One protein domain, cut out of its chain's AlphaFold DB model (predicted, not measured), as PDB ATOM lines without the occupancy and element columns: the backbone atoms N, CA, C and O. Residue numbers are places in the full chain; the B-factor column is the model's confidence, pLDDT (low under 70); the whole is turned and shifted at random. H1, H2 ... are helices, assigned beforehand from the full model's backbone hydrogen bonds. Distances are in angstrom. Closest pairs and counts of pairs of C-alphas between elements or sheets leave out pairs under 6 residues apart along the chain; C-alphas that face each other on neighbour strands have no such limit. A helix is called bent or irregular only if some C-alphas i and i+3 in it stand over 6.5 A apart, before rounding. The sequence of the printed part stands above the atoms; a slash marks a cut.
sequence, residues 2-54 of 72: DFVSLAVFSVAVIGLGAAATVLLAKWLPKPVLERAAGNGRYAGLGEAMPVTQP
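AT A GLANCE: This is residues 2 to 54 of the 72 residues of an uncharacterized protein of Paraburkholderia sp. PDC91 (UniProt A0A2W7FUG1). One long, straight helix, H1, stands free as a shaft; past its last residue, Lys 26, a tight turn leads into a short helix, H2, and then into a tail, residues 38 to 54, without a named helix, that hooks back partway, clear of the shaft. Residues 48 to 54, at the end of that tail, also stand free. The printed part has 53 residues with two named helices, H1 then H2, and no named strand; the class is all helix. It is extended, with a radius of gyration of the C-alphas of 16.6 A, and only just elongated, spanning 51 by 27 by 15 A.

IN THESE COORDINATES: H1, residues 3 to 26, is the longest helix and runs 34.5 A from C-alpha 3 at (-64.183, -18.625, -73.274) to C-alpha 26 at (-41.629, -14.054, -47.561). H2, residues 30 to 37, covers 10.5 A and ends with C-alpha 37 at (-45.270, -20.371, -32.116). Residues 38 to 54 hold no named element; their C-alphas lie 11 to 21 A from the mean of all C-alphas.

HOW THE PARTS SIT: H1 and H2 are apart, with no C-alpha of the one within 8 A of the other, although a tight link of 3 residues joins them. Residues 2 to 32, of which 3 to 26 belong to H1 and 30 to 32 to H2, stand free: no C-alpha 8 or more residues away along the chain comes within 10 A of theirs. In H1 and H2 every O i to N i+4 pair is within hydrogen-bond range. Neither helix is bent or irregular.

THE WHOLE: The two C-alphas farthest apart are those of Asp 2 and Gly 38, at 51.3 A, while the C-alphas of Asp 2 and Pro 54 are 37.1 A apart. The printed part has no cut. The mean pLDDT of the printed part is 74.5; it is 91 in H1 and 62 in H2, and residues 28 to 54 are under 70.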
ATOM      1  N   ASP A   2     -65.085 -14.268 -75.295       90.88
ATOM      2  CA  ASP A   2     -64.797 -15.656 -75.653       90.88
ATOM      3  C   ASP A   2     -64.264 -16.444 -74.449       90.88
ATOM      4  O   ASP A   2     -63.535 -15.906 -73.609       90.88
ATOM      5  N   PHE A   3     -64.610 -17.733 -74.365       91.00
ATOM      6  CA  PHE A   3     -64.183 -18.625 -73.274       91.00
ATOM      7  C   PHE A   3     -62.659 -18.675 -73.114       91.00
ATOM      8  O   PHE A   3     -62.159 -18.780 -71.998       91.00
ATOM      9  N   VAL A   4     -61.924 -18.545 -74.221       92.38
ATOM     10  CA  VAL A   4     -60.456 -18.499 -74.233       92.38
ATOM     11  C   VAL A   4     -59.944 -17.280 -73.466       92.38
ATOM     12  O   VAL A   4     -59.090 -17.416 -72.593       92.38
ATOM     13  N   SER A   5     -60.514 -16.100 -73.720       92.25
ATOM     14  CA  SER A   5     -60.147 -14.870 -73.013       92.25
ATOM     15  C   SER A   5     -60.473 -14.956 -71.522       92.25
ATOM     16  O   SER A   5     -59.676 -14.517 -70.694       92.25
ATOM     17  N   LEU A   6     -61.603 -15.575 -71.162       93.44
ATOM     18  CA  LEU A   6     -61.971 -15.794 -69.761       93.44
ATOM     19  C   LEU A   6     -61.011 -16.765 -69.056       93.44
ATOM     20  O   LEU A   6     -60.627 -16.526 -67.908       93.44
ATOM     21  N   ALA A   7     -60.593 -17.835 -69.736       94.25
ATOM     22  CA  ALA A   7     -59.643 -18.805 -69.200       94.25
ATOM     23  C   ALA A   7     -58.265 -18.172 -68.960       94.25
ATOM     24  O   ALA A   7     -57.716 -18.300 -67.865       94.25
ATOM     25  N   VAL A   8     -57.739 -17.426 -69.937       95.00
ATOM     26  CA  VAL A   8     -56.452 -16.721 -69.810       95.00
ATOM     27  C   VAL A   8     -56.501 -15.696 -68.679       95.00
ATOM     28  O   VAL A   8     -55.596 -15.655 -67.847       95.00
ATOM     29  N   PHE A   9     -57.581 -14.915 -68.599       93.50
ATOM     30  CA  PHE A   9     -57.765 -13.952 -67.516       93.50
ATOM     31  C   PHE A   9     -57.801 -14.636 -66.142       93.50
ATOM     32  O   PHE A   9     -57.129 -14.194 -65.213       93.50
ATOM     33  N   SER A  10     -58.517 -15.755 -66.022       92.25
ATOM     34  CA  SER A  10     -58.604 -16.512 -64.768       92.25
ATOM     35  C   SER A  10     -57.239 -17.046 -64.331       92.25
ATOM     36  O   SER A  10     -56.857 -16.882 -63.173       92.25
ATOM     37  N   VAL A  11     -56.467 -17.624 -65.256       96.38
ATOM     38  CA  VAL A  11     -55.106 -18.110 -64.974       96.38
ATOM     39  C   VAL A  11     -54.190 -16.962 -64.549       96.38
ATOM     40  O   VAL A  11     -53.442 -17.112 -63.582       96.38
ATOM     41  N   ALA A  12     -54.278 -15.804 -65.207       94.50
ATOM     42  CA  ALA A  12     -53.492 -14.627 -64.847       94.50
ATOM     43  C   ALA A  12     -53.818 -14.124 -63.432       94.50
ATOM     44  O   ALA A  12     -52.905 -13.861 -62.650       94.50
ATOM     45  N   VAL A  13     -55.103 -14.047 -63.069       95.62
ATOM     46  CA  VAL A  13     -55.537 -13.624 -61.727       95.62
ATOM     47  C   VAL A  13     -55.092 -14.626 -60.660       95.62
ATOM     48  O   VAL A  13     -54.587 -14.217 -59.614       95.62
ATOM     49  N   ILE A  14     -55.218 -15.929 -60.925       96.56
ATOM     50  CA  ILE A  14     -54.764 -16.978 -60.002       96.56
ATOM     51  C   ILE A  14     -53.245 -16.903 -59.811       96.56
ATOM     52  O   ILE A  14     -52.768 -16.915 -58.676       96.56
ATOM     53  N   GLY A  15     -52.487 -16.776 -60.905       94.44
ATOM     54  CA  GLY A  15     -51.030 -16.647 -60.860       94.44
ATOM     55  C   GLY A  15     -50.584 -15.407 -60.087       94.44
ATOM     56  O   GLY A  15     -49.714 -15.497 -59.219       94.44
ATOM     57  N   LEU A  16     -51.232 -14.266 -60.336       94.31
ATOM     58  CA  LEU A  16     -50.974 -13.020 -59.619       94.31
ATOM     59  C   LEU A  16     -51.287 -13.150 -58.120       94.31
ATOM     60  O   LEU A  16     -50.475 -12.748 -57.288       94.31
ATOM     61  N   GLY A  17     -52.427 -13.746 -57.763       93.56
ATOM     62  CA  GLY A  17     -52.823 -13.966 -56.368       93.56
ATOM     63  C   GLY A  17     -51.874 -14.906 -55.616       93.56
ATOM     64  O   GLY A  17     -51.500 -14.635 -54.470       93.56
ATOM     65  N   ALA A  18     -51.424 -15.979 -56.269       91.31
ATOM     66  CA  ALA A  18     -50.438 -16.899 -55.708       91.31
ATOM     67  C   ALA A  18     -49.084 -16.206 -55.492       91.31
ATOM     68  O   ALA A  18     -48.515 -16.289 -54.400       91.31
ATOM     69  N   ALA A  19     -48.600 -15.461 -56.490       90.56
ATOM     70  CA  ALA A  19     -47.356 -14.701 -56.385       90.56
ATOM     71  C   ALA A  19     -47.419 -13.654 -55.261       90.56
ATOM     72  O   ALA A  19     -46.489 -13.560 -54.458       90.56
ATOM     73  N   ALA A  20     -48.531 -12.921 -55.150       90.19
ATOM     74  CA  ALA A  20     -48.748 -11.950 -54.082       90.19
ATOM     75  C   ALA A  20     -48.733 -12.610 -52.694       90.19
ATOM     76  O   ALA A  20     -48.112 -12.088 -51.771       90.19
ATOM     77  N   THR A  21     -49.349 -13.787 -52.556       87.62
ATOM     78  CA  THR A  21     -49.373 -14.540 -51.292       87.62
ATOM     79  C   THR A  21     -47.974 -15.012 -50.895       87.62
ATOM     80  O   THR A  21     -47.580 -14.863 -49.740       87.62
ATOM     81  N   VAL A  22     -47.192 -15.534 -51.846       85.38
ATOM     82  CA  VAL A  22     -45.799 -15.949 -51.600       85.38
ATOM     83  C   VAL A  22     -44.935 -14.751 -51.226       85.38
ATOM     84  O   VAL A  22     -44.135 -14.839 -50.295       85.38
ATOM     85  N   LEU A  23     -45.097 -13.625 -51.920       86.19
ATOM     86  CA  LEU A  23     -44.366 -12.406 -51.600       86.19
ATOM     87  C   LEU A  23     -44.707 -11.937 -50.182       86.19
ATOM     88  O   LEU A  23     -43.801 -11.695 -49.390       86.19
ATOM     89  N   LEU A  24     -45.991 -11.913 -49.824       82.38
ATOM     90  CA  LEU A  24     -46.443 -11.534 -48.489       82.38
ATOM     91  C   LEU A  24     -45.897 -12.476 -47.405       82.38
ATOM     92  O   LEU A  24     -45.419 -12.018 -46.370       82.38
ATOM     93  N   ALA A  25     -45.899 -13.785 -47.666       81.56
ATOM     94  CA  ALA A  25     -45.346 -14.782 -46.755       81.56
ATOM     95  C   ALA A  25     -43.829 -14.619 -46.567       81.56
ATOM     96  O   ALA A  25     -43.333 -14.743 -45.448       81.56
ATOM     97  N   LYS A  26     -43.083 -14.292 -47.631       78.56
ATOM     98  CA  LYS A  26     -41.629 -14.054 -47.561       78.56
ATOM     99  C   LYS A  26     -41.264 -12.780 -46.804       78.56
ATOM    100  O   LYS A  26     -40.169 -12.704 -46.254       78.56
ATOM    101  N   TRP A  27     -42.155 -11.794 -46.789       80.00
ATOM    102  CA  TRP A  27     -41.966 -10.549 -46.047       80.00
ATOM    103  C   TRP A  27     -42.346 -10.669 -44.569       80.00
ATOM    104  O   TRP A  27     -42.068  -9.748 -43.801       80.00
ATOM    105  N   LEU A  28     -42.945 -11.788 -44.146       69.25
ATOM    106  CA  LEU A  28     -43.299 -11.987 -42.750       69.25
ATOM    107  C   LEU A  28     -42.022 -12.215 -41.918       69.25
ATOM    108  O   LEU A  28     -41.300 -13.190 -42.148       69.25
ATOM    109  N   PRO A  29     -41.711 -11.342 -40.942       61.97
ATOM    110  CA  PRO A  29     -40.496 -11.482 -40.157       61.97
ATOM    111  C   PRO A  29     -40.536 -12.782 -39.348       61.97
ATOM    112  O   PRO A  29     -41.496 -13.033 -38.619       61.97
ATOM    113  N   LYS A  30     -39.453 -13.567 -39.397       63.41
ATOM    114  CA  LYS A  30     -39.219 -14.739 -38.531       63.41
ATOM    115  C   LYS A  30     -39.607 -14.537 -37.048       63.41
ATOM    116  O   LYS A  30     -40.237 -15.443 -36.507       63.41
ATOM    117  N   PRO A  31     -39.367 -13.374 -36.397       61.72
ATOM    118  CA  PRO A  31     -39.809 -13.169 -35.012       61.72
ATOM    119  C   PRO A  31     -41.335 -13.171 -34.830       61.72
ATOM    120  O   PRO A  31     -41.813 -13.467 -33.741       61.72
ATOM    121  N   VAL A  32     -42.129 -12.873 -35.866       62.78
ATOM    122  CA  VAL A  32     -43.599 -12.989 -35.811       62.78
ATOM    123  C   VAL A  32     -44.026 -14.457 -35.840       62.78
ATOM    124  O   VAL A  32     -44.962 -14.826 -35.138       62.78
ATOM    125  N   LEU A  33     -43.310 -15.304 -36.587       61.12
ATOM    126  CA  LEU A  33     -43.513 -16.756 -36.589       61.12
ATOM    127  C   LEU A  33     -43.137 -17.385 -35.247       61.12
ATOM    128  O   LEU A  33     -43.915 -18.173 -34.720       61.12
ATOM    129  N   GLU A  34     -42.006 -17.001 -34.657       61.25
ATOM    130  CA  GLU A  34     -41.608 -17.466 -33.319       61.25
ATOM    131  C   GLU A  34     -42.584 -16.981 -32.239       61.25
ATOM    132  O   GLU A  34     -42.967 -17.736 -31.348       61.25
ATOM    133  N   ARG A  35     -43.072 -15.738 -32.348       61.88
ATOM    134  CA  ARG A  35     -44.069 -15.191 -31.417       61.88
ATOM    135  C   ARG A  35     -45.456 -15.807 -31.598       61.88
ATOM    136  O   ARG A  35     -46.197 -15.912 -30.621       61.88
ATOM    137  N   ALA A  36     -45.810 -16.230 -32.809       62.53
ATOM    138  CA  ALA A  36     -46.992 -17.049 -33.055       62.53
ATOM    139  C   ALA A  36     -46.792 -18.461 -32.474       62.53
ATOM    140  O   ALA A  36     -47.656 -18.946 -31.750       62.53
ATOM    141  N   ALA A  37     -45.621 -19.069 -32.678       60.50
ATOM    142  CA  ALA A  37     -45.270 -20.371 -32.116       60.50
ATOM    143  C   ALA A  37     -45.219 -20.380 -30.573       60.50
ATOM    144  O   ALA A  37     -45.478 -21.402 -29.950       60.50
ATOM    145  N   GLY A  38     -44.941 -19.247 -29.929       63.41
ATOM    146  CA  GLY A  38     -45.026 -19.121 -28.470       63.41
ATOM    147  C   GLY A  38     -46.449 -18.917 -27.928       63.41
ATOM    148  O   GLY A  38     -46.678 -19.103 -26.736       63.41
ATOM    149  N   ASN A  39     -47.419 -18.535 -28.769       58.47
ATOM    150  CA  ASN A  39     -48.782 -18.213 -28.344       58.47
ATOM    151  C   ASN A  39     -49.764 -19.318 -28.744       58.47
ATOM    152  O   ASN A  39     -50.327 -19.302 -29.838       58.47
ATOM    153  N   GLY A  40     -50.004 -20.242 -27.807       62.34
ATOM    154  CA  GLY A  40     -51.146 -21.166 -27.713       62.34
ATOM    155  C   GLY A  40     -51.694 -21.750 -29.023       62.34
ATOM    156  O   GLY A  40     -51.455 -22.906 -29.340       62.34
ATOM    157  N   ARG A  41     -52.473 -20.966 -29.779       64.00
ATOM    158  CA  ARG A  41     -53.175 -21.409 -31.000       64.00
ATOM    159  C   ARG A  41     -52.265 -21.670 -32.201       64.00
ATOM    160  O   ARG A  41     -52.717 -22.313 -33.143       64.00
ATOM    161  N   TYR A  42     -51.038 -21.157 -32.181       60.66
ATOM    162  CA  TYR A  42     -50.082 -21.284 -33.282       60.66
ATOM    163  C   TYR A  42     -48.778 -21.985 -32.852       60.66
ATOM    164  O   TYR A  42     -47.836 -22.076 -33.642       60.66
ATOM    165  N   ALA A  43     -48.738 -22.520 -31.625       59.94
ATOM    166  CA  ALA A  43     -47.612 -23.292 -31.116       59.94
ATOM    167  C   ALA A  43     -47.385 -24.572 -31.925       59.94
ATOM    168  O   ALA A  43     -48.318 -25.333 -32.163       59.94
ATOM    169  N   GLY A  44     -46.146 -24.779 -32.386       59.41
ATOM    170  CA  GLY A  44     -45.758 -25.933 -33.209       59.41
ATOM    171  C   GLY A  44     -46.017 -25.802 -34.718       59.41
ATOM    172  O   GLY A  44     -45.658 -26.702 -35.471       59.41
ATOM    173  N   LEU A  45     -46.569 -24.685 -35.214       60.78
ATOM    174  CA  LEU A  45     -46.812 -24.503 -36.659       60.78
ATOM    175  C   LEU A  45     -45.542 -24.343 -37.508       60.78
ATOM    176  O   LEU A  45     -45.608 -24.523 -38.718       60.78
ATOM    177  N   GLY A  46     -44.401 -24.010 -36.897       59.66
ATOM    178  CA  GLY A  46     -43.102 -23.990 -37.580       59.66
ATOM    179  C   GLY A  46     -42.514 -25.385 -37.831       59.66
ATOM    180  O   GLY A  46     -41.670 -25.528 -38.709       59.66
ATOM    181  N   GLU A  47     -42.971 -26.402 -37.091       57.31
ATOM    182  CA  GLU A  47     -42.552 -27.806 -37.241       57.31
ATOM    183  C   GLU A  47     -43.581 -28.659 -37.992       57.31
ATOM    184  O   GLU A  47     -43.274 -29.764 -38.441       57.31
ATOM    185  N   ALA A  48     -44.803 -28.150 -38.167       53.47
ATOM    186  CA  ALA A  48     -45.796 -28.794 -39.003       53.47
ATOM    187  C   ALA A  48     -45.341 -28.717 -40.472       53.47
ATOM    188  O   ALA A  48     -45.533 -27.711 -41.154       53.47
ATOM    189  N   MET A  49     -44.755 -29.816 -40.965       55.25
ATOM    190  CA  MET A  49     -44.729 -30.157 -42.395       55.25
ATOM    191  C   MET A  49     -46.079 -29.802 -43.035       55.25
ATOM    192  O   MET A  49     -47.086 -29.868 -42.333       55.25
ATOM    193  N   PRO A  50     -46.143 -29.444 -44.332       51.53
ATOM    194  CA  PRO A  50     -47.383 -29.021 -44.978       51.53
ATOM    195  C   PRO A  50     -48.438 -30.128 -44.880       51.53
ATOM    196  O   PRO A  50     -48.511 -31.030 -45.711       51.53
ATOM    197  N   VAL A  51     -49.250 -30.074 -43.825       52.53
ATOM    198  CA  VAL A  51     -50.363 -30.983 -43.622       52.53
ATOM    199  C   VAL A  51     -51.424 -30.527 -44.605       52.53
ATOM    200  O   VAL A  51     -52.026 -29.463 -44.445       52.53
ATOM    201  N   THR A  52     -51.624 -31.334 -45.646       50.94
ATOM    202  CA  THR A  52     -52.833 -31.350 -46.468       50.94
ATOM    203  C   THR A  52     -54.036 -31.136 -45.552       50.94
ATOM    204  O   THR A  52     -54.296 -31.953 -44.672       50.94
ATOM    205  N   GLN A  53     -54.704 -29.989 -45.708       52.81
ATOM    206  CA  GLN A  53     -55.791 -29.527 -44.844       52.81
ATOM    207  C   GLN A  53     -56.769 -30.661 -44.499       52.81
ATOM    208  O   GLN A  53     -57.309 -31.286 -45.417       52.81
ATOM    209  N   PRO A  54     -57.067 -30.917 -43.213       46.59
ATOM    210  CA  PRO A  54     -58.145 -31.824 -42.874       46.59
ATOM    211  C   PRO A  54     -59.493 -31.159 -43.176       46.59
ATOM    212  O   PRO A  54     -59.723 -29.980 -42.899       46.59
TER     213      PRO A  54